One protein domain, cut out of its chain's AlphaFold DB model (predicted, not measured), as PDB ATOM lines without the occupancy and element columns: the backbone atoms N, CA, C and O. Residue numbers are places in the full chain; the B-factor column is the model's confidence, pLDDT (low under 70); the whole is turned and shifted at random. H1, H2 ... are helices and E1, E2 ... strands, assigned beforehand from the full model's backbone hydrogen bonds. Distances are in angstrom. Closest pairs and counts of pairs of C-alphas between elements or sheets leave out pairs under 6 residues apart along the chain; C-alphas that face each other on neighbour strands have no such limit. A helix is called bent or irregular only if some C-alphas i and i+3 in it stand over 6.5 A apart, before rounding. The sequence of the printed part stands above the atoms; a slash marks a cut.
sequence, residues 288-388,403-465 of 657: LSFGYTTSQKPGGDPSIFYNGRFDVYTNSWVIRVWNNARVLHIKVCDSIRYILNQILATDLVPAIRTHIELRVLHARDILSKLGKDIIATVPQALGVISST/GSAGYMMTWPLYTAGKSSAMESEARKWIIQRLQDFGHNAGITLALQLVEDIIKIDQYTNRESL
ATOM      1  N   LEU A 288     -29.959  14.611  -5.618       69.31
ATOM      2  CA  LEU A 288     -28.862  13.640  -5.559       69.31
ATOM      3  C   LEU A 288     -29.359  12.215  -5.286       69.31
ATOM      4  O   LEU A 288     -28.919  11.277  -5.945       69.31
ATOM      5  N   SER A 289     -30.271  12.052  -4.328       67.06
ATOM      6  CA  SER A 289     -30.738  10.739  -3.864       67.06
ATOM      7  C   SER A 289     -31.954  10.221  -4.639       67.06
ATOM      8  O   SER A 289     -32.118   9.014  -4.795       67.06
ATOM      9  N   PHE A 290     -32.812  11.121  -5.127       76.50
ATOM     10  CA  PHE A 290     -34.128  10.815  -5.699       76.50
ATOM     11  C   PHE A 290     -34.456  11.707  -6.907       76.50
ATOM     12  O   PHE A 290     -35.579  12.208  -7.040       76.50
ATOM     13  N   GLY A 291     -33.462  11.940  -7.768       80.19
ATOM     14  CA  GLY A 291     -33.601  12.773  -8.960       80.19
ATOM     15  C   GLY A 291     -34.699  12.296  -9.919       80.19
ATOM     16  O   GLY A 291     -35.128  11.140  -9.902       80.19
ATOM     17  N   TYR A 292     -35.149  13.211 -10.774       87.12
ATOM     18  CA  TYR A 292     -36.145  12.958 -11.811       87.12
ATOM     19  C   TYR A 292     -35.692  13.536 -13.147       87.12
ATOM     20  O   TYR A 292     -34.879  14.461 -13.197       87.12
ATOM     21  N   THR A 293     -36.248  13.010 -14.235       87.88
ATOM     22  CA  THR A 293     -35.920  13.453 -15.592       87.88
ATOM     23  C   THR A 293     -37.068  14.267 -16.166       87.88
ATOM     24  O   THR A 293     -38.175  13.757 -16.333       87.88
ATOM     25  N   THR A 294     -36.806  15.523 -16.521       90.44
ATOM     26  CA  THR A 294     -37.763  16.359 -17.256       90.44
ATOM     27  C   THR A 294     -37.771  15.970 -18.731       90.44
ATOM     28  O   THR A 294     -36.722  15.856 -19.360       90.44
ATOM     29  N   SER A 295     -38.954  15.777 -19.301       88.75
ATOM     30  CA  SER A 295     -39.163  15.412 -20.702       88.75
ATOM     31  C   SER A 295     -40.282  16.244 -21.331       88.75
ATOM     32  O   SER A 295     -41.068  16.900 -20.641       88.75
ATOM     33  N   GLN A 296     -40.347  16.240 -22.662       87.12
ATOM     34  CA  GLN A 296     -41.397  16.914 -23.422       87.12
ATOM     35  C   GLN A 296     -42.089  15.946 -24.377       87.12
ATOM     36  O   GLN A 296     -41.454  15.083 -24.980       87.12
ATOM     37  N   LYS A 297     -43.401  16.117 -24.535       79.81
ATOM     38  CA  LYS A 297     -44.244  15.411 -25.498       79.81
ATOM     39  C   LYS A 297     -45.048  16.434 -26.310       79.81
ATOM     40  O   LYS A 297     -46.209  16.698 -25.983       79.81
ATOM     41  N   PRO A 298     -44.441  17.040 -27.345       74.38
ATOM     42  CA  PRO A 298     -45.141  17.950 -28.246       74.38
ATOM     43  C   PRO A 298     -46.338  17.237 -28.892       74.38
ATOM     44  O   PRO A 298     -46.193  16.121 -29.386       74.38
ATOM     45  N   GLY A 299     -47.524  17.851 -28.856       69.56
ATOM     46  CA  GLY A 299     -48.755  17.256 -29.399       69.56
ATOM     47  C   GLY A 299     -49.377  16.134 -28.554       69.56
ATOM     48  O   GLY A 299     -50.267  15.439 -29.036       69.56
ATOM     49  N   GLY A 300     -48.924  15.929 -27.310       71.06
ATOM     50  CA  GLY A 300     -49.647  15.098 -26.345       71.06
ATOM     51  C   GLY A 300     -51.022  15.687 -26.011       71.06
ATOM     52  O   GLY A 300     -51.223  16.889 -26.171       71.06
ATOM     53  N   ASP A 301     -51.955  14.850 -25.542       77.62
ATOM     54  CA  ASP A 301     -53.286  15.301 -25.110       77.62
ATOM     55  C   ASP A 301     -53.152  16.483 -24.125       77.62
ATOM     56  O   ASP A 301     -52.614  16.278 -23.030       77.62
ATOM     57  N   PRO A 302     -53.624  17.698 -24.478       80.62
ATOM     58  CA  PRO A 302     -53.523  18.884 -23.629       80.62
ATOM     59  C   PRO A 302     -54.234  18.727 -22.287       80.62
ATOM     60  O   PRO A 302     -53.892  19.410 -21.322       80.62
ATOM     61  N   SER A 303     -55.202  17.811 -22.202       76.56
ATOM     62  CA  SER A 303     -55.838  17.476 -20.938       76.56
ATOM     63  C   SER A 303     -54.804  16.860 -19.983       76.56
ATOM     64  O   SER A 303     -54.743  17.211 -18.809       76.56
ATOM     65  N   ILE A 304     -53.922  15.987 -20.471       77.50
ATOM     66  CA  ILE A 304     -52.943  15.260 -19.652       77.50
ATOM     67  C   ILE A 304     -51.625  16.034 -19.527       77.50
ATOM     68  O   ILE A 304     -51.043  16.068 -18.446       77.50
ATOM     69  N   PHE A 305     -51.148  16.654 -20.609       82.69
ATOM     70  CA  PHE A 305     -49.832  17.290 -20.688       82.69
ATOM     71  C   PHE A 305     -49.958  18.812 -20.801       82.69
ATOM     72  O   PHE A 305     -50.082  19.355 -21.901       82.69
ATOM     73  N   TYR A 306     -49.847  19.523 -19.680       87.31
ATOM     74  CA  TYR A 306     -49.802  20.986 -19.696       87.31
ATOM     75  C   TYR A 306     -48.526  21.486 -20.396       87.31
ATOM     76  O   TYR A 306     -47.406  21.184 -19.974       87.31
ATOM     77  N   ASN A 307     -48.691  22.230 -21.493       85.69
ATOM     78  CA  ASN A 307     -47.602  22.713 -22.356       85.69
ATOM     79  C   ASN A 307     -46.617  21.614 -22.807       85.69
ATOM     80  O   ASN A 307     -45.445  21.883 -23.065       85.69
ATOM     81  N   GLY A 308     -47.070  20.359 -22.873       81.19
ATOM     82  CA  GLY A 308     -46.254  19.224 -23.302       81.19
ATOM     83  C   GLY A 308     -45.136  18.804 -22.337       81.19
ATOM     84  O   GLY A 308     -44.456  17.826 -22.636       81.19
ATOM     85  N   ARG A 309     -44.914  19.479 -21.199       88.94
ATOM     86  CA  ARG A 309     -43.861  19.116 -20.228       88.94
ATOM     87  C   ARG A 309     -44.357  18.048 -19.250       88.94
ATOM     88  O   ARG A 309     -45.476  18.132 -18.754       88.94
ATOM     89  N   PHE A 310     -43.495  17.088 -18.918       91.31
ATOM     90  CA  PHE A 310     -43.722  16.131 -17.835       91.31
ATOM     91  C   PHE A 310     -42.408  15.693 -17.185       91.31
ATOM     92  O   PHE A 310     -41.356  15.699 -17.825       91.31
ATOM     93  N   ASP A 311     -42.481  15.284 -15.923       91.38
ATOM     94  CA  ASP A 311     -41.333  14.854 -15.130       91.38
ATOM     95  C   ASP A 311     -41.460  13.351 -14.805       91.38
ATOM     96  O   ASP A 311     -42.538  12.872 -14.445       91.38
ATOM     97  N   VAL A 312     -40.362  12.602 -14.954       87.50
ATOM     98  CA  VAL A 312     -40.298  11.145 -14.749       87.50
ATOM     99  C   VAL A 312     -39.467  10.823 -13.513       87.50
ATOM    100  O   VAL A 312     -38.257  11.037 -13.484       87.50
ATOM    101  N   TYR A 313     -40.133  10.273 -12.507       85.69
ATOM    102  CA  TYR A 313     -39.598   9.833 -11.225       85.69
ATOM    103  C   TYR A 313     -39.443   8.309 -11.194       85.69
ATOM    104  O   TYR A 313     -40.040   7.584 -11.992       85.69
ATOM    105  N   THR A 314     -38.661   7.797 -10.247       75.00
ATOM    106  CA  THR A 314     -38.405   6.353 -10.132       75.00
ATOM    107  C   THR A 314     -39.612   5.562  -9.623       75.00
ATOM    108  O   THR A 314     -39.791   4.420 -10.031       75.00
ATOM    109  N   ASN A 315     -40.438   6.141  -8.745       67.50
ATOM    110  CA  ASN A 315     -41.659   5.522  -8.216       67.50
ATOM    111  C   ASN A 315     -42.635   6.570  -7.637       67.50
ATOM    112  O   ASN A 315     -42.312   7.757  -7.534       67.50
ATOM    113  N   SER A 316     -43.830   6.126  -7.223       69.06
ATOM    114  CA  SER A 316     -44.876   6.985  -6.635       69.06
ATOM    115  C   SER A 316     -44.459   7.670  -5.334       69.06
ATOM    116  O   SER A 316     -44.886   8.793  -5.060       69.06
ATOM    117  N   TRP A 317     -43.619   7.022  -4.524       70.56
ATOM    118  CA  TRP A 317     -43.121   7.604  -3.282       70.56
ATOM    119  C   TRP A 317     -42.241   8.826  -3.562       70.56
ATOM    120  O   TRP A 317     -42.447   9.868  -2.942       70.56
ATOM    121  N   VAL A 318     -41.355   8.756  -4.559       72.94
ATOM    122  CA  VAL A 318     -40.531   9.903  -4.965       72.94
ATOM    123  C   VAL A 318     -41.408  11.066  -5.448       72.94
ATOM    124  O   VAL A 318     -41.176  12.202  -5.034       72.94
ATOM    125  N   ILE A 319     -42.463  10.802  -6.233       81.38
ATOM    126  CA  ILE A 319     -43.435  11.836  -6.649       81.38
ATOM    127  C   ILE A 319     -44.022  12.550  -5.422       81.38
ATOM    128  O   ILE A 319     -44.058  13.782  -5.377       81.38
ATOM    129  N   ARG A 320     -44.455  11.789  -4.406       76.12
ATOM    130  CA  ARG A 320     -45.026  12.345  -3.167       76.12
ATOM    131  C   ARG A 320     -44.022  13.198  -2.405       76.12
ATOM    132  O   ARG A 320     -44.367  14.301  -1.994       76.12
ATOM    133  N   VAL A 321     -42.795  12.713  -2.225       72.88
ATOM    134  CA  VAL A 321     -41.742  13.443  -1.502       72.88
ATOM    135  C   VAL A 321     -41.453  14.781  -2.181       72.88
ATOM    136  O   VAL A 321     -41.479  15.821  -1.524       72.88
ATOM    137  N   TRP A 322     -41.268  14.776  -3.503       85.00
ATOM    138  CA  TRP A 322     -41.042  15.999  -4.272       85.00
ATOM    139  C   TRP A 322     -42.223  16.963  -4.201       85.00
ATOM    140  O   TRP A 322     -42.029  18.153  -3.956       85.00
ATOM    141  N   ASN A 323     -43.451  16.476  -4.378       88.25
ATOM    142  CA  ASN A 323     -44.629  17.336  -4.334       88.25
ATOM    143  C   ASN A 323     -44.885  17.901  -2.932       88.25
ATOM    144  O   ASN A 323     -45.234  19.074  -2.822       88.25
ATOM    145  N   ASN A 324     -44.623  17.144  -1.867       80.31
ATOM    146  CA  ASN A 324     -44.700  17.651  -0.496       80.31
ATOM    147  C   ASN A 324     -43.633  18.719  -0.218       80.31
ATOM    148  O   ASN A 324     -43.950  19.758   0.359       80.31
ATOM    149  N   ALA A 325     -42.394  18.522  -0.683       79.81
ATOM    150  CA  ALA A 325     -41.345  19.539  -0.580       79.81
ATOM    151  C   ALA A 325     -41.718  20.823  -1.347       79.81
ATOM    152  O   ALA A 325     -41.517  21.932  -0.849       79.81
ATOM    153  N   ARG A 326     -42.322  20.695  -2.538       89.81
ATOM    154  CA  ARG A 326     -42.831  21.834  -3.325       89.81
ATOM    155  C   ARG A 326     -43.977  22.553  -2.624       89.81
ATOM    156  O   ARG A 326     -43.955  23.776  -2.565       89.81
ATOM    157  N   VAL A 327     -44.935  21.818  -2.059       85.69
ATOM    158  CA  VAL A 327     -46.032  22.377  -1.252       85.69
ATOM    159  C   VAL A 327     -45.480  23.163  -0.062       85.69
ATOM    160  O   VAL A 327     -45.890  24.303   0.151       85.69
ATOM    161  N   LEU A 328     -44.507  22.609   0.666       78.38
ATOM    162  CA  LEU A 328     -43.854  23.297   1.782       78.38
ATOM    163  C   LEU A 328     -43.162  24.586   1.320       78.38
ATOM    164  O   LEU A 328     -43.350  25.642   1.923       78.38
ATOM    165  N   HIS A 329     -42.421  24.529   0.214       82.69
ATOM    166  CA  HIS A 329     -41.747  25.703  -0.331       82.69
ATOM    167  C   HIS A 329     -42.738  26.771  -0.815       82.69
ATOM    168  O   HIS A 329     -42.511  27.951  -0.563       82.69
ATOM    169  N   ILE A 330     -43.879  26.375  -1.391       86.19
ATOM    170  CA  ILE A 330     -44.972  27.302  -1.713       86.19
ATOM    171  C   ILE A 330     -45.462  28.012  -0.447       86.19
ATOM    172  O   ILE A 330     -45.501  29.240  -0.418       86.19
ATOM    173  N   LYS A 331     -45.753  27.275   0.633       80.00
ATOM    174  CA  LYS A 331     -46.229  27.867   1.898       80.00
ATOM    175  C   LYS A 331     -45.223  28.830   2.525       80.00
ATOM    176  O   LYS A 331     -45.616  29.889   3.023       80.00
ATOM    177  N   VAL A 332     -43.932  28.497   2.478       77.06
ATOM    178  CA  VAL A 332     -42.866  29.390   2.951       77.06
ATOM    179  C   VAL A 332     -42.802  30.652   2.092       77.06
ATOM    180  O   VAL A 332     -42.790  31.753   2.638       77.06
ATOM    181  N   CYS A 333     -42.825  30.526   0.763       80.44
ATOM    182  CA  CYS A 333     -42.813  31.677  -0.136       80.44
ATOM    183  C   CYS A 333     -44.054  32.568   0.027       80.44
ATOM    184  O   CYS A 333     -43.907  33.790   0.042       80.44
ATOM    185  N   ASP A 334     -45.245  31.997   0.203       79.00
ATOM    186  CA  ASP A 334     -46.475  32.753   0.477       79.00
ATOM    187  C   ASP A 334     -46.369  33.532   1.797       79.00
ATOM    188  O   ASP A 334     -46.696  34.718   1.849       79.00
ATOM    189  N   SER A 335     -45.829  32.904   2.847       73.06
ATOM    190  CA  SER A 335     -45.604  33.553   4.148       73.06
ATOM    191  C   SER A 335     -44.586  34.692   4.045       73.06
ATOM    192  O   SER A 335     -44.816  35.784   4.565       73.06
ATOM    193  N   ILE A 336     -43.483  34.472   3.319       70.69
ATOM    194  CA  ILE A 336     -42.486  35.510   3.029       70.69
ATOM    195  C   ILE A 336     -43.152  36.677   2.300       70.69
ATOM    196  O   ILE A 336     -42.983  37.820   2.709       70.69
ATOM    197  N   ARG A 337     -43.940  36.417   1.252       77.94
ATOM    198  CA  ARG A 337     -44.631  37.472   0.501       77.94
ATOM    199  C   ARG A 337     -45.614  38.250   1.359       77.94
ATOM    200  O   ARG A 337     -45.639  39.470   1.256       77.94
ATOM    201  N   TYR A 338     -46.386  37.567   2.200       72.38
ATOM    202  CA  TYR A 338     -47.287  38.221   3.143       72.38
ATOM    203  C   TYR A 338     -46.515  39.198   4.036       72.38
ATOM    204  O   TYR A 338     -46.846  40.379   4.068       72.38
ATOM    205  N   ILE A 339     -45.432  38.741   4.673       68.19
ATOM    206  CA  ILE A 339     -44.595  39.581   5.542       68.19
ATOM    207  C   ILE A 339     -43.988  40.754   4.759       68.19
ATOM    208  O   ILE A 339     -44.062  41.893   5.210       68.19
ATOM    209  N   LEU A 340     -43.415  40.508   3.577       71.81
ATOM    210  CA  LEU A 340     -42.807  41.562   2.759       71.81
ATOM    211  C   LEU A 340     -43.838  42.609   2.315       71.81
ATOM    212  O   LEU A 340     -43.538  43.797   2.357       71.81
ATOM    213  N   ASN A 341     -45.054  42.196   1.954       73.81
ATOM    214  CA  ASN A 341     -46.136  43.117   1.602       73.81
ATOM    215  C   ASN A 341     -46.596  43.955   2.805       73.81
ATOM    216  O   ASN A 341     -46.841  45.148   2.644       73.81
ATOM    217  N   GLN A 342     -46.651  43.371   4.008       68.69
ATOM    218  CA  GLN A 342     -46.915  44.138   5.233       68.69
ATOM    219  C   GLN A 342     -45.824  45.186   5.483       68.69
ATOM    220  O   GLN A 342     -46.125  46.315   5.855       68.69
ATOM    221  N   ILE A 343     -44.558  44.848   5.219       62.28
ATOM    222  CA  ILE A 343     -43.456  45.811   5.328       62.28
ATOM    223  C   ILE A 343     -43.591  46.910   4.259       62.28
ATOM    224  O   ILE A 343     -43.428  48.081   4.584       62.28
ATOM    225  N   LEU A 344     -43.950  46.583   3.011       71.94
ATOM    226  CA  LEU A 344     -44.140  47.568   1.929       71.94
ATOM    227  C   LEU A 344     -45.273  48.572   2.178       71.94
ATOM    228  O   LEU A 344     -45.230  49.675   1.623       71.94
ATOM    229  N   ALA A 345     -46.259  48.196   2.997       74.62
ATOM    230  CA  ALA A 345     -47.337  49.076   3.439       74.62
ATOM    231  C   ALA A 345     -46.877  50.130   4.465       74.62
ATOM    232  O   ALA A 345     -47.603  51.088   4.722       74.62
ATOM    233  N   THR A 346     -45.680  49.980   5.041       72.38
ATOM    234  CA  THR A 346     -45.078  50.984   5.929       72.38
ATOM    235  C   THR A 346     -44.323  52.057   5.144       72.38
ATOM    236  O   THR A 346     -44.030  51.905   3.951       72.38
ATOM    237  N   ASP A 347     -44.005  53.165   5.815       75.31
ATOM    238  CA  ASP A 347     -43.171  54.205   5.227       75.31
ATOM    239  C   ASP A 347     -41.705  53.747   5.199       75.31
ATOM    240  O   ASP A 347     -41.106  53.424   6.228       75.31
ATOM    241  N   LEU A 348     -41.141  53.659   3.995       68.12
ATOM    242  CA  LEU A 348     -39.838  53.058   3.727       68.12
ATOM    243  C   LEU A 348     -39.021  53.971   2.824       68.12
ATOM    244  O   LEU A 348     -39.514  54.484   1.819       68.12
ATOM    245  N   VAL A 349     -37.724  54.064   3.118       78.44
ATOM    246  CA  VAL A 349     -36.750  54.734   2.249       78.44
ATOM    247  C   VAL A 349     -36.757  54.074   0.856       78.44
ATOM    248  O   VAL A 349     -36.736  52.838   0.791       78.44
ATOM    249  N   PRO A 350     -36.714  54.840  -0.257       75.88
ATOM    250  CA  PRO A 350     -36.852  54.301  -1.615       75.88
ATOM    251  C   PRO A 350     -35.938  53.108  -1.935       75.88
ATOM    252  O   PRO A 350     -36.396  52.115  -2.487       75.88
ATOM    253  N   ALA A 351     -34.671  53.146  -1.512       61.47
ATOM    254  CA  ALA A 351     -33.727  52.047  -1.741       61.47
ATOM    255  C   ALA A 351     -34.136  50.732  -1.043       61.47
ATOM    256  O   ALA A 351     -33.973  49.648  -1.603       61.47
ATOM    257  N   ILE A 352     -34.692  50.822   0.171       58.97
ATOM    258  CA  ILE A 352     -35.172  49.663   0.937       58.97
ATOM    259  C   ILE A 352     -36.471  49.137   0.322       58.97
ATOM    260  O   ILE A 352     -36.614  47.927   0.155       58.97
ATOM    261  N   ARG A 353     -37.380  50.037  -0.080       69.75
ATOM    262  CA  ARG A 353     -38.619  49.689  -0.791       69.75
ATOM    263  C   ARG A 353     -38.320  48.876  -2.053       69.75
ATOM    264  O   ARG A 353     -38.812  47.757  -2.164       69.75
ATOM    265  N   THR A 354     -37.435  49.364  -2.927       65.94
ATOM    266  CA  THR A 354     -37.040  48.649  -4.154       65.94
ATOM    267  C   THR A 354     -36.425  47.279  -3.856       65.94
ATOM    268  O   THR A 354     -36.731  46.299  -4.532       65.94
ATOM    269  N   HIS A 355     -35.583  47.166  -2.822       65.50
ATOM    270  CA  HIS A 355     -35.017  45.873  -2.428       65.50
ATOM    271  C   HIS A 355     -36.099  44.871  -1.988       65.50
ATOM    272  O   HIS A 355     -36.039  43.693  -2.345       65.50
ATOM    273  N   ILE A 356     -37.099  45.322  -1.229       57.97
ATOM    274  CA  ILE A 356     -38.204  44.477  -0.764       57.97
ATOM    275  C   ILE A 356     -39.127  44.087  -1.928       57.97
ATOM    276  O   ILE A 356     -39.478  42.913  -2.040       57.97
ATOM    277  N   GLU A 357     -39.450  45.012  -2.836       74.50
ATOM    278  CA  GLU A 357     -40.217  44.741  -4.064       74.50
ATOM    279  C   GLU A 357     -39.545  43.662  -4.929       74.50
ATOM    280  O   GLU A 357     -40.197  42.701  -5.344       74.50
ATOM    281  N   LEU A 358     -38.221  43.742  -5.119       67.88
ATOM    282  CA  LEU A 358     -37.453  42.711  -5.828       67.88
ATOM    283  C   LEU A 358     -37.559  41.337  -5.153       67.88
ATOM    284  O   LEU A 358     -37.663  40.315  -5.834       67.88
ATOM    285  N   ARG A 359     -37.570  41.283  -3.815       69.06
ATOM    286  CA  ARG A 359     -37.758  40.024  -3.075       69.06
ATOM    287  C   ARG A 359     -39.175  39.468  -3.219       69.06
ATOM    288  O   ARG A 359     -39.323  38.249  -3.302       69.06
ATOM    289  N   VAL A 360     -40.196  40.325  -3.285       71.88
ATOM    290  CA  VAL A 360     -41.581  39.909  -3.570       71.88
ATOM    291  C   VAL A 360     -41.687  39.310  -4.973       71.88
ATOM    292  O   VAL A 360     -42.272  38.235  -5.128       71.88
ATOM    293  N   LEU A 361     -41.082  39.953  -5.977       76.31
ATOM    294  CA  LEU A 361     -41.035  39.445  -7.353       76.31
ATOM    295  C   LEU A 361     -40.302  38.101  -7.436       76.31
ATOM    296  O   LEU A 361     -40.835  37.150  -8.004       76.31
ATOM    297  N   HIS A 362     -39.142  37.975  -6.791       75.88
ATOM    298  CA  HIS A 362     -38.403  36.713  -6.747       75.88
ATOM    299  C   HIS A 362     -39.225  35.587  -6.094       75.88
ATOM    300  O   HIS A 362     -39.305  34.482  -6.632       75.88
ATOM    301  N   ALA A 363     -39.899  35.856  -4.971       74.50
ATOM    302  CA  ALA A 363     -40.772  34.869  -4.337       74.50
ATOM    303  C   ALA A 363     -41.951  34.469  -5.246       74.50
ATOM    304  O   ALA A 363     -42.325  33.297  -5.282       74.50
ATOM    305  N   ARG A 364     -42.514  35.409  -6.018       84.12
ATOM    306  CA  ARG A 364     -43.554  35.125  -7.023       84.12
ATOM    307  C   ARG A 364     -43.051  34.186  -8.120       84.12
ATOM    308  O   ARG A 364     -43.760  33.244  -8.469       84.12
ATOM    309  N   ASP A 365     -41.849  34.408  -8.635       83.88
ATOM    310  CA  ASP A 365     -41.292  33.572  -9.702       83.88
ATOM    311  C   ASP A 365     -41.013  32.141  -9.211       83.88
ATOM    312  O   ASP A 365     -41.315  31.174  -9.915       83.88
ATOM    313  N   ILE A 366     -40.537  31.987  -7.966       82.06
ATOM    314  CA  ILE A 366     -40.395  30.673  -7.317       82.06
ATOM    315  C   ILE A 366     -41.755  29.971  -7.219       82.06
ATOM    316  O   ILE A 366     -41.869  28.812  -7.615       82.06
ATOM    317  N   LEU A 367     -42.791  30.660  -6.734       86.44
ATOM    318  CA  LEU A 367     -44.143  30.105  -6.603       86.44
ATOM    319  C   LEU A 367     -44.701  29.609  -7.945       86.44
ATOM    320  O   LEU A 367     -45.182  28.478  -8.032       86.44
ATOM    321  N   SER A 368     -44.590  30.429  -8.996       89.06
ATOM    322  CA  SER A 368     -45.033  30.066 -10.349       89.06
ATOM    323  C   SER A 368     -44.301  28.821 -10.859       89.06
ATOM    324  O   SER A 368     -44.926  27.873 -11.346       89.06
ATOM    325  N   LYS A 369     -42.974  28.771 -10.678       90.69
ATOM    326  CA  LYS A 369     -42.157  27.614 -11.055       90.69
ATOM    327  C   LYS A 369     -42.570  26.347 -10.303       90.69
ATOM    328  O   LYS A 369     -42.807  25.326 -10.942       90.69
ATOM    329  N   LEU A 370     -42.692  26.411  -8.975       92.31
ATOM    330  CA  LEU A 370     -43.047  25.256  -8.143       92.31
ATOM    331  C   LEU A 370     -44.405  24.673  -8.531       92.31
ATOM    332  O   LEU A 370     -44.549  23.455  -8.613       92.31
ATOM    333  N   GLY A 371     -45.393  25.524  -8.807       93.69
ATOM    334  CA  GLY A 371     -46.699  25.050  -9.244       93.69
ATOM    335  C   GLY A 371     -46.664  24.402 -10.638       93.69
ATOM    336  O   GLY A 371     -47.287  23.358 -10.831       93.69
ATOM    337  N   LYS A 372     -45.866  24.929 -11.580       93.88
ATOM    338  CA  LYS A 372     -45.618  24.280 -12.885       93.88
ATOM    339  C   LYS A 372     -44.890  22.937 -12.737       93.88
ATOM    340  O   LYS A 372     -45.198  21.995 -13.462       93.88
ATOM    341  N   ASP A 373     -43.971  22.822 -11.779       94.19
ATOM    342  CA  ASP A 373     -43.285  21.562 -11.471       94.19
ATOM    343  C   ASP A 373     -44.243  20.526 -10.848       94.19
ATOM    344  O   ASP A 373     -44.153  19.343 -11.169       94.19
ATOM    345  N   ILE A 374     -45.210  20.947 -10.018       95.38
ATOM    346  CA  ILE A 374     -46.285  20.064  -9.524       95.38
ATOM    347  C   ILE A 374     -47.144  19.561 -10.692       95.38
ATOM    348  O   ILE A 374     -47.388  18.356 -10.792       95.38
ATOM    349  N   ILE A 375     -47.566  20.451 -11.597       94.88
ATOM    350  CA  ILE A 375     -48.335  20.087 -12.800       94.88
ATOM    351  C   ILE A 375     -47.583  19.039 -13.636       94.88
ATOM    352  O   ILE A 375     -48.177  18.048 -14.061       94.88
ATOM    353  N   ALA A 376     -46.268  19.201 -13.813       93.75
ATOM    354  CA  ALA A 376     -45.441  18.282 -14.595       93.75
ATOM    355  C   ALA A 376     -45.387  16.849 -14.022       93.75
ATOM    356  O   ALA A 376     -45.032  15.918 -14.745       93.75
ATOM    357  N   THR A 377     -45.773  16.638 -12.758       92.88
ATOM    358  CA  THR A 377     -45.855  15.293 -12.158       92.88
ATOM    359  C   THR A 377     -47.129  14.527 -12.525       92.88
ATOM    360  O   THR A 377     -47.157  13.297 -12.435       92.88
ATOM    361  N   VAL A 378     -48.181  15.227 -12.970       91.12
ATOM    362  CA  VAL A 378     -49.511  14.646 -13.211       91.12
ATOM    363  C   VAL A 378     -49.489  13.498 -14.230       91.12
ATOM    364  O   VAL A 378     -50.073  12.457 -13.927       91.12
ATOM    365  N   PRO A 379     -48.800  13.585 -15.387       89.12
ATOM    366  CA  PRO A 379     -48.804  12.499 -16.371       89.12
ATOM    367  C   PRO A 379     -48.283  11.167 -15.825       89.12
ATOM    368  O   PRO A 379     -48.853  10.112 -16.115       89.12
ATOM    369  N   GLN A 380     -47.223  11.201 -15.010       85.44
ATOM    370  CA  GLN A 380     -46.702   9.992 -14.379       85.44
ATOM    371  C   GLN A 380     -47.557   9.556 -13.184       85.44
ATOM    372  O   GLN A 380     -47.747   8.359 -12.990       85.44
ATOM    373  N   ALA A 381     -48.140  10.488 -12.423       82.56
ATOM    374  CA  ALA A 381     -49.060  10.152 -11.335       82.56
ATOM    375  C   ALA A 381     -50.323   9.428 -11.842       82.56
ATOM    376  O   ALA A 381     -50.765   8.457 -11.234       82.56
ATOM    377  N   LEU A 382     -50.854   9.836 -13.002       78.69
ATOM    378  CA  LEU A 382     -51.913   9.122 -13.734       78.69
ATOM    379  C   LEU A 382     -51.410   7.791 -14.344       78.69
ATOM    380  O   LEU A 382     -52.190   6.921 -14.740       78.69
ATOM    381  N   GLY A 383     -50.089   7.617 -14.418       73.25
ATOM    382  CA  GLY A 383     -49.367   6.501 -15.034       73.25
ATOM    383  C   GLY A 383     -49.531   6.403 -16.549       73.25
ATOM    384  O   GLY A 383     -49.414   5.326 -17.123       73.25
ATOM    385  N   VAL A 384     -49.812   7.533 -17.198       76.12
ATOM    386  CA  VAL A 384     -49.749   7.663 -18.663       76.12
ATOM    387  C   VAL A 384     -48.301   7.506 -19.146       76.12
ATOM    388  O   VAL A 384     -48.054   7.114 -20.284       76.12
ATOM    389  N   ILE A 385     -47.342   7.809 -18.267       74.25
ATOM    390  CA  ILE A 385     -45.905   7.669 -18.477       74.25
ATOM    391  C   ILE A 385     -45.337   6.663 -17.463       74.25
ATOM    392  O   ILE A 385     -45.661   6.737 -16.277       74.25
ATOM    393  N   SER A 386     -44.456   5.770 -17.921       67.44
ATOM    394  CA  SER A 386     -43.664   4.853 -17.083       67.44
ATOM    395  C   SER A 386     -42.185   5.255 -17.063       67.44
ATOM    396  O   SER A 386     -41.702   5.910 -17.988       67.44
ATOM    397  N   SER A 387     -41.459   4.858 -16.012       60.97
ATOM    398  CA  SER A 387     -39.996   4.995 -15.951       60.97
ATOM    399  C   SER A 387     -39.323   4.076 -16.988       60.97
ATOM    400  O   SER A 387     -39.809   2.981 -17.269       60.97
ATOM    401  N   THR A 388     -38.201   4.505 -17.571       48.78
ATOM    402  CA  THR A 388     -37.500   3.860 -18.704       48.78
ATOM    403  C   THR A 388     -36.893   2.479 -18.412       48.78
ATOM    404  O   THR A 388     -36.323   1.866 -19.312       48.78
ATOM    405  N   GLY A 403     -58.026   6.209  -8.341       64.50
ATOM    406  CA  GLY A 403     -58.137   6.813  -7.008       64.50
ATOM    407  C   GLY A 403     -56.785   7.138  -6.359       64.50
ATOM    408  O   GLY A 403     -56.671   8.122  -5.630       64.50
ATOM    409  N   SER A 404     -55.730   6.372  -6.663       70.50
ATOM    410  CA  SER A 404     -54.379   6.629  -6.146       70.50
ATOM    411  C   SER A 404     -53.788   7.950  -6.648       70.50
ATOM    412  O   SER A 404     -53.171   8.670  -5.864       70.50
ATOM    413  N   ALA A 405     -53.941   8.264  -7.937       75.19
ATOM    414  CA  ALA A 405     -53.444   9.506  -8.519       75.19
ATOM    415  C   ALA A 405     -54.167  10.706  -7.910       75.19
ATOM    416  O   ALA A 405     -53.527  11.668  -7.489       75.19
ATOM    417  N   GLY A 406     -55.492  10.610  -7.789       75.38
ATOM    418  CA  GLY A 406     -56.285  11.661  -7.174       75.38
ATOM    419  C   GLY A 406     -55.922  11.882  -5.703       75.38
ATOM    420  O   GLY A 406     -55.759  13.030  -5.294       75.38
ATOM    421  N   TYR A 407     -55.684  10.822  -4.921       74.69
ATOM    422  CA  TYR A 407     -55.211  10.974  -3.540       74.69
ATOM    423  C   TYR A 407     -53.873  11.724  -3.479       74.69
ATOM    424  O   TYR A 407     -53.743  12.707  -2.756       74.69
ATOM    425  N   MET A 408     -52.886  11.303  -4.276       78.88
ATOM    426  CA  MET A 408     -51.548  11.906  -4.261       78.88
ATOM    427  C   MET A 408     -51.523  13.350  -4.781       78.88
ATOM    428  O   MET A 408     -50.696  14.138  -4.329       78.88
ATOM    429  N   MET A 409     -52.393  13.691  -5.736       87.44
ATOM    430  CA  MET A 409     -52.306  14.949  -6.483       87.44
ATOM    431  C   MET A 409     -53.301  16.022  -6.049       87.44
ATOM    432  O   MET A 409     -53.034  17.194  -6.311       87.44
ATOM    433  N   THR A 410     -54.397  15.678  -5.365       87.25
ATOM    434  CA  THR A 410     -55.433  16.662  -4.989       87.25
ATOM    435  C   THR A 410     -54.854  17.814  -4.159       87.25
ATOM    436  O   THR A 410     -55.034  18.973  -4.524       87.25
ATOM    437  N   TRP A 411     -54.081  17.534  -3.102       85.00
ATOM    438  CA  TRP A 411     -53.493  18.588  -2.260       85.00
ATOM    439  C   TRP A 411     -52.386  19.411  -2.933       85.00
ATOM    440  O   TRP A 411     -52.435  20.645  -2.837       85.00
ATOM    441  N   PRO A 412     -51.399  18.798  -3.621       91.44
ATOM    442  CA  PRO A 412     -50.405  19.556  -4.374       91.44
ATOM    443  C   PRO A 412     -51.027  20.466  -5.434       91.44
ATOM    444  O   PRO A 412     -50.660  21.637  -5.521       91.44
ATOM    445  N   LEU A 413     -52.001  19.962  -6.199       93.56
ATOM    446  CA  LEU A 413     -52.681  20.748  -7.227       93.56
ATOM    447  C   LEU A 413     -53.549  21.847  -6.620       93.56
ATOM    448  O   LEU A 413     -53.479  22.974  -7.098       93.56
ATOM    449  N   TYR A 414     -54.286  21.574  -5.539       91.81
ATOM    450  CA  TYR A 414     -55.033  22.616  -4.831       91.81
ATOM    451  C   TYR A 414     -54.111  23.736  -4.340       91.81
ATOM    452  O   TYR A 414     -54.381  24.913  -4.563       91.81
ATOM    453  N   THR A 415     -52.976  23.377  -3.734       89.69
ATOM    454  CA  THR A 415     -51.989  24.352  -3.249       89.69
ATOM    455  C   THR A 415     -51.415  25.190  -4.391       89.69
ATOM    456  O   THR A 415     -51.310  26.408  -4.262       89.69
ATOM    457  N   ALA A 416     -51.082  24.558  -5.520       93.25
ATOM    458  CA  ALA A 416     -50.596  25.251  -6.707       93.25
ATOM    459  C   ALA A 416     -51.663  26.176  -7.318       93.25
ATOM    460  O   ALA A 416     -51.357  27.317  -7.654       93.25
ATOM    461  N   GLY A 417     -52.915  25.718  -7.423       89.44
ATOM    462  CA  GLY A 417     -54.022  26.484  -8.004       89.44
ATOM    463  C   GLY A 417     -54.444  27.677  -7.145       89.44
ATOM    464  O   GLY A 417     -54.720  28.751  -7.677       89.44
ATOM    465  N   LYS A 418     -54.409  27.518  -5.817       87.81
ATOM    466  CA  LYS A 418     -54.660  28.582  -4.835       87.81
ATOM    467  C   LYS A 418     -53.582  29.671  -4.834       87.81
ATOM    468  O   LYS A 418     -53.833  30.773  -4.350       87.81
ATOM    469  N   SER A 419     -52.382  29.382  -5.341       85.75
ATOM    470  CA  SER A 419     -51.287  30.350  -5.331       85.75
ATOM    471  C   SER A 419     -51.617  31.581  -6.182       85.75
ATOM    472  O   SER A 419     -52.002  31.484  -7.352       85.75
ATOM    473  N   SER A 420     -51.374  32.765  -5.618       77.75
ATOM    474  CA  SER A 420     -51.541  34.045  -6.318       77.75
ATOM    475  C   SER A 420     -50.539  34.243  -7.461       77.75
ATOM    476  O   SER A 420     -50.675  35.174  -8.243       77.75
ATOM    477  N   ALA A 421     -49.479  33.430  -7.532       83.94
ATOM    478  CA  ALA A 421     -48.486  33.484  -8.606       83.94
ATOM    479  C   ALA A 421     -48.839  32.592  -9.808       83.94
ATOM    480  O   ALA A 421     -48.107  32.591 -10.799       83.94
ATOM    481  N   MET A 422     -49.909  31.798  -9.704       86.94
ATOM    482  CA  MET A 422     -50.329  30.904 -10.773       86.94
ATOM    483  C   MET A 422     -51.042  31.681 -11.883       86.94
ATOM    484  O   MET A 422     -51.925  32.492 -11.611       86.94
ATOM    485  N   GLU A 423     -50.660  31.420 -13.132       82.50
ATOM    486  CA  GLU A 423     -51.296  32.003 -14.320       82.50
ATOM    487  C   GLU A 423     -52.714  31.441 -14.503       82.50
ATOM    488  O   GLU A 423     -52.944  30.262 -14.230       82.50
ATOM    489  N   SER A 424     -53.647  32.251 -15.019       78.00
ATOM    490  CA  SER A 424     -55.052  31.852 -15.241       78.00
ATOM    491  C   SER A 424     -55.169  30.549 -16.047       78.00
ATOM    492  O   SER A 424     -55.869  29.628 -15.637       78.00
ATOM    493  N   GLU A 425     -54.414  30.390 -17.139       83.25
ATOM    494  CA  GLU A 425     -54.476  29.167 -17.956       83.25
ATOM    495  C   GLU A 425     -53.967  27.920 -17.215       83.25
ATOM    496  O   GLU A 425     -54.558  26.844 -17.314       83.25
ATOM    497  N   ALA A 426     -52.906  28.053 -16.415       86.44
ATOM    498  CA  ALA A 426     -52.435  26.965 -15.558       86.44
ATOM    499  C   ALA A 426     -53.441  26.650 -14.437       86.44
ATOM    500  O   ALA A 426     -53.654  25.483 -14.105       86.44
ATOM    501  N   ARG A 427     -54.096  27.674 -13.876       88.62
ATOM    502  CA  ARG A 427     -55.120  27.520 -12.836       88.62
ATOM    503  C   ARG A 427     -56.369  26.821 -13.370       88.62
ATOM    504  O   ARG A 427     -56.841  25.885 -12.730       88.62
ATOM    505  N   LYS A 428     -56.855  27.190 -14.558       84.94
ATOM    506  CA  LYS A 428     -57.957  26.498 -15.252       84.94
ATOM    507  C   LYS A 428     -57.622  25.037 -15.529       84.94
ATOM    508  O   LYS A 428     -58.451  24.160 -15.300       84.94
ATOM    509  N   TRP A 429     -56.390  24.761 -15.957       89.75
ATOM    510  CA  TRP A 429     -55.933  23.388 -16.155       89.75
ATOM    511  C   TRP A 429     -55.952  22.586 -14.843       89.75
ATOM    512  O   TRP A 429     -56.457  21.464 -14.809       89.75
ATOM    513  N   ILE A 430     -55.478  23.178 -13.739       91.88
ATOM    514  CA  ILE A 430     -55.556  22.582 -12.396       91.88
ATOM    515  C   ILE A 430     -57.011  22.313 -11.986       91.88
ATOM    516  O   ILE A 430     -57.306  21.216 -11.510       91.88
ATOM    517  N   ILE A 431     -57.912  23.282 -12.184       87.62
ATOM    518  CA  ILE A 431     -59.347  23.156 -11.883       87.62
ATOM    519  C   ILE A 431     -59.932  21.952 -12.618       87.62
ATOM    520  O   ILE A 431     -60.526  21.086 -11.978       87.62
ATOM    521  N   GLN A 432     -59.697  21.847 -13.929       86.94
ATOM    522  CA  GLN A 432     -60.191  20.729 -14.728       86.94
ATOM    523  C   GLN A 432     -59.697  19.389 -14.171       86.94
ATOM    524  O   GLN A 432     -60.484  18.472 -13.970       86.94
ATOM    525  N   ARG A 433     -58.403  19.269 -13.848       88.56
ATOM    526  CA  ARG A 433     -57.847  18.020 -13.301       88.56
ATOM    527  C   ARG A 433     -58.412  17.653 -11.930       88.56
ATOM    528  O   ARG A 433     -58.666  16.476 -11.686       88.56
ATOM    529  N   LEU A 434     -58.636  18.626 -11.049       87.94
ATOM    530  CA  LEU A 434     -59.293  18.384  -9.761       87.94
ATOM    531  C   LEU A 434     -60.758  17.961  -9.942       87.94
ATOM    532  O   LEU A 434     -61.205  17.029  -9.272       87.94
ATOM    533  N   GLN A 435     -61.478  18.568 -10.890       86.38
ATOM    534  CA  GLN A 435     -62.825  18.132 -11.267       86.38
ATOM    535  C   GLN A 435     -62.821  16.697 -11.790       86.38
ATOM    536  O   GLN A 435     -63.691  15.910 -11.421       86.38
ATOM    537  N   ASP A 436     -61.832  16.321 -12.597       82.19
ATOM    538  CA  ASP A 436     -61.746  14.959 -13.110       82.19
ATOM    539  C   ASP A 436     -61.419  13.944 -12.005       82.19
ATOM    540  O   ASP A 436     -61.967  12.843 -12.013       82.19
ATOM    541  N   PHE A 437     -60.589  14.297 -11.014       82.56
ATOM    542  CA  PHE A 437     -60.407  13.465  -9.817       82.56
ATOM    543  C   PHE A 437     -61.700  13.328  -9.008       82.56
ATOM    544  O   PHE A 437     -62.009  12.244  -8.509       82.56
ATOM    545  N   GLY A 438     -62.486  14.398  -8.915       76.62
ATOM    546  CA  GLY A 438     -63.787  14.380  -8.263       76.62
ATOM    547  C   GLY A 438     -64.785  13.445  -8.936       76.62
ATOM    548  O   GLY A 438     -65.301  12.525  -8.300       76.62
ATOM    549  N   HIS A 439     -65.025  13.651 -10.231       77.94
ATOM    550  CA  HIS A 439     -66.042  12.919 -10.984       77.94
ATOM    551  C   HIS A 439     -65.607  11.495 -11.347       77.94
ATOM    552  O   HIS A 439     -66.374  10.551 -11.165       77.94
ATOM    553  N   ASN A 440     -64.374  11.319 -11.834       75.00
ATOM    554  CA  ASN A 440     -63.932  10.054 -12.430       75.00
ATOM    555  C   ASN A 440     -63.170   9.160 -11.447       75.00
ATOM    556  O   ASN A 440     -63.235   7.941 -11.573       75.00
ATOM    557  N   ALA A 441     -62.471   9.741 -10.464       72.62
ATOM    558  CA  ALA A 441     -61.772   8.983  -9.418       72.62
ATOM    559  C   ALA A 441     -62.570   8.892  -8.103       72.62
ATOM    560  O   ALA A 441     -62.124   8.246  -7.155       72.62
ATOM    561  N   GLY A 442     -63.742   9.537  -8.040       69.94
ATOM    562  CA  GLY A 442     -64.660   9.485  -6.906       69.94
ATOM    563  C   GLY A 442     -64.189  10.237  -5.660       69.94
ATOM    564  O   GLY A 442     -64.661   9.897  -4.578       69.94
ATOM    565  N   ILE A 443     -63.278  11.213  -5.782       76.81
ATOM    566  CA  ILE A 443     -62.723  11.999  -4.663       76.81
ATOM    567  C   ILE A 443     -63.538  13.282  -4.471       76.81
ATOM    568  O   ILE A 443     -63.172  14.346  -4.966       76.81
ATOM    569  N   THR A 444     -64.650  13.203  -3.742       75.31
ATOM    570  CA  THR A 444     -65.580  14.332  -3.560       75.31
ATOM    571  C   THR A 444     -64.911  15.573  -2.957       75.31
ATOM    572  O   THR A 444     -65.221  16.686  -3.378       75.31
ATOM    573  N   LEU A 445     -63.933  15.399  -2.061       76.00
ATOM    574  CA  LEU A 445     -63.127  16.499  -1.510       76.00
ATOM    575  C   LEU A 445     -62.472  17.371  -2.601       76.00
ATOM    576  O   LEU A 445     -62.376  18.584  -2.442       76.00
ATOM    577  N   ALA A 446     -62.061  16.792  -3.734       81.56
ATOM    578  CA  ALA A 446     -61.454  17.555  -4.825       81.56
ATOM    579  C   ALA A 446     -62.437  18.561  -5.453       81.56
ATOM    580  O   ALA A 446     -62.013  19.642  -5.853       81.56
ATOM    581  N   LEU A 447     -63.739  18.246  -5.491       79.44
ATOM    582  CA  LEU A 447     -64.775  19.155  -5.999       79.44
ATOM    583  C   LEU A 447     -65.000  20.338  -5.055       79.44
ATOM    584  O   LEU A 447     -65.076  21.471  -5.515       79.44
ATOM    585  N   GLN A 448     -65.012  20.090  -3.743       77.62
ATOM    586  CA  GLN A 448     -65.118  21.153  -2.735       77.62
ATOM    587  C   GLN A 448     -63.937  22.128  -2.832       77.62
ATOM    588  O   GLN A 448     -64.105  23.342  -2.803       77.62
ATOM    589  N   LEU A 449     -62.727  21.596  -3.019       81.62
ATOM    590  CA  LEU A 449     -61.510  22.395  -3.169       81.62
ATOM    591  C   LEU A 449     -61.475  23.218  -4.470       81.62
ATOM    592  O   LEU A 449     -60.786  24.237  -4.529       81.62
ATOM    593  N   VAL A 450     -62.188  22.798  -5.517       82.12
ATOM    594  CA  VAL A 450     -62.270  23.538  -6.787       82.12
ATOM    595  C   VAL A 450     -63.045  24.843  -6.629       82.12
ATOM    596  O   VAL A 450     -62.630  25.848  -7.207       82.12
ATOM    597  N   GLU A 451     -64.111  24.862  -5.827       76.06
ATOM    598  CA  GLU A 451     -64.920  26.066  -5.595       76.06
ATOM    599  C   GLU A 451     -64.073  27.222  -5.044       76.06
ATOM    600  O   GLU A 451     -64.171  28.355  -5.519       76.06
ATOM    601  N   ASP A 452     -63.165  26.925  -4.112       77.06
ATOM    602  CA  ASP A 452     -62.196  27.886  -3.577       77.06
ATOM    603  C   ASP A 452     -61.287  28.474  -4.666       77.06
ATOM    604  O   ASP A 452     -61.049  29.683  -4.707       77.06
ATOM    605  N   ILE A 453     -60.741  27.624  -5.545       81.19
ATOM    606  CA  ILE A 453     -59.814  28.061  -6.600       81.19
ATOM    607  C   ILE A 453     -60.558  28.892  -7.645       81.19
ATOM    608  O   ILE A 453     -60.003  29.877  -8.123       81.19
ATOM    609  N   ILE A 454     -61.801  28.530  -7.978       75.12
ATOM    610  CA  ILE A 454     -62.647  29.296  -8.903       75.12
ATOM    611  C   ILE A 454     -62.886  30.702  -8.355       75.12
ATOM    612  O   ILE A 454     -62.673  31.670  -9.082       75.12
ATOM    613  N   LYS A 455     -63.242  30.833  -7.069       70.12
ATOM    614  CA  LYS A 455     -63.391  32.147  -6.425       70.12
ATOM    615  C   LYS A 455     -62.107  32.967  -6.560       70.12
ATOM    616  O   LYS A 455     -62.148  34.122  -6.968       70.12
ATOM    617  N   ILE A 456     -60.948  32.366  -6.280       68.06
ATOM    618  CA  ILE A 456     -59.644  33.040  -6.410       68.06
ATOM    619  C   ILE A 456     -59.356  33.439  -7.859       68.06
ATOM    620  O   ILE A 456     -58.915  34.564  -8.091       68.06
ATOM    621  N   ASP A 457     -59.613  32.557  -8.828       65.81
ATOM    622  CA  ASP A 457     -59.424  32.851 -10.248       65.81
ATOM    623  C   ASP A 457     -60.269  34.052 -10.672       65.81
ATOM    624  O   ASP A 457     -59.743  34.980 -11.282       65.81
ATOM    625  N   GLN A 458     -61.533  34.088 -10.244       58.31
ATOM    626  CA  GLN A 458     -62.455  35.199 -10.467       58.31
ATOM    627  C   GLN A 458     -61.952  36.505  -9.838       58.31
ATOM    628  O   GLN A 458     -62.001  37.542 -10.495       58.31
ATOM    629  N   TYR A 459     -61.417  36.474  -8.610       52.25
ATOM    630  CA  TYR A 459     -60.815  37.655  -7.981       52.25
ATOM    631  C   TYR A 459     -59.559  38.135  -8.719       52.25
ATOM    632  O   TYR A 459     -59.398  39.337  -8.908       52.25
ATOM    633  N   THR A 460     -58.684  37.228  -9.169       48.94
ATOM    634  CA  THR A 460     -57.466  37.595  -9.916       48.94
ATOM    635  C   THR A 460     -57.748  38.037 -11.355       48.94
ATOM    636  O   THR A 460     -57.062  38.913 -11.865       48.94
ATOM    637  N   ASN A 461     -58.801  37.513 -11.992       42.81
ATOM    638  CA  ASN A 461     -59.264  37.938 -13.317       42.81
ATOM    639  C   ASN A 461     -60.059  39.260 -13.284       42.81
ATOM    640  O   ASN A 461     -60.462  39.744 -14.339       42.81
ATOM    641  N   ARG A 462     -60.241  39.912 -12.121       40.28
ATOM    642  CA  ARG A 462     -60.736  41.306 -12.058       40.28
ATOM    643  C   ARG A 462     -59.756  42.326 -12.653       40.28
ATOM    644  O   ARG A 462     -60.180  43.425 -12.988       40.28
ATOM    645  N   GLU A 463     -58.496  41.947 -12.889       36.97
ATOM    646  CA  GLU A 463     -57.574  42.700 -13.762       36.97
ATOM    647  C   GLU A 463     -58.023  42.695 -15.246       36.97
ATOM    648  O   GLU A 463     -57.456  43.405 -16.068       36.97
ATOM    649  N   SER A 464     -59.047  41.910 -15.609       36.66
ATOM    650  CA  SER A 464     -59.607  41.786 -16.967       36.66
ATOM    651  C   SER A 464     -61.025  42.370 -17.107       36.66
ATOM    652  O   SER A 464     -61.759  41.989 -18.021       36.66
ATOM    653  N   LEU A 465     -61.452  43.266 -16.209       42.44
ATOM    654  CA  LEU A 465     -62.722  43.984 -16.357       42.44
ATOM    655  C   LEU A 465     -62.616  45.053 -17.458       42.44
ATOM    656  O   LEU A 465     -61.655  45.815 -17.525       42.44
TER     657      LEU A 465
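This is residues 288 to 388 and 403 to 465 of the 657 residues of the protein "Zn(2)-C6 fungal-type domain-containing protein" of Aspergillus arachidicola (UniProt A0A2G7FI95). The model is a long hairpin of two helices, H1 and H2, with three shorter helices packed on toward one end of it: H3 packs on H1 and H2, and H4 and H5 follow beyond H3. The rest of the long hairpin, with its turn, reaches out past that packing and makes the length, and a small two-strand hairpin, E1 and E2, sits beside residues 372 to 381 of H2. The printed part has 164 residues, mostly helix by class, in the order E1 E2 H1 H2 H3 H4 H5, the two strands antiparallel. It is compact, with a radius of gyration of the C-alphas of 17.2 A and spans of 54 by 40 by 28 A.

Look first at the hairpin of E1, residues 293 to 296, and E2, residues 309 to 312: N 295 and O 310 are 2.8 A apart and N 312 and O 293 2.8 A, within hydrogen-bond range. The closest C-alphas of E2 and H2, residues 350 to 381, are those of Phe 310 and Ala 376, 4.3 A apart. H1, residues 316 to 344, touches H2 as a helical hairpin at a shallow tilt of 20 degrees, opposite ways, closest at C-alphas 337 and 360, 5.6 A. The hub is H3, residues 403 to 418. It touches H2 at residues 370 to 381 alone, with C-alphas 371 and 416 closest at 4.7 A, and H1 at residues 320 to 330 alone, with C-alphas 327 and 412 closest at 6.1 A. H4, residues 424 to 440, touches H3 at a shallow tilt of 28 degrees, opposite ways, with C-alphas 417 and 427 closest at 5.1 A. H5, residues 444 to 464, touches H4 at C-alphas 438 and 444, 5.0 A, and H3 at C-alphas 418 and 453, 5.5 A. The five helices form an up-and-down bundle, each running against the one before it. H1 and H5 are apart. Every O i to N i+4 pair is within hydrogen-bond range in H1 and H4, against 24 of 28 in H2, 10 of 12 in H3 and 12 of 17 in H5.

Find C-alpha 293 at (-35.920, 13.453, -15.592), where E1 begins; E1 covers 10.2 A and E2 10.3 A. From C-alpha 316 H1 runs 41.5 A, and from C-alpha 350 at (-36.852, 54.301, -1.615) H2 runs 46.8 A. H2 is irregular, only just, with C-alphas 376 and 379 6.9 A apart, and H3, 22.2 A long, is irregular with C-alphas 408 and 411 7.2 A apart and a kink of 41 degrees near residue 410. H4 covers 23.7 A; H5 covers 31.1 A, has a kink of 26 degrees near residue 458 and ends at C-alpha 464, (-59.607, 41.786, -16.967).

The two C-alphas farthest apart, those of Asp 347 and Thr 388, are 56.0 A apart. Residues 389 to 402 are not printed, and C-alphas 388 and 403 are 23.9 A apart across that cut. Of the links printed whole, E1 to E2 is long and the others are tight. The mean pLDDT of the printed part is 77.8; 32 residues are under 70, among them 351 to 356 and 456 to 465.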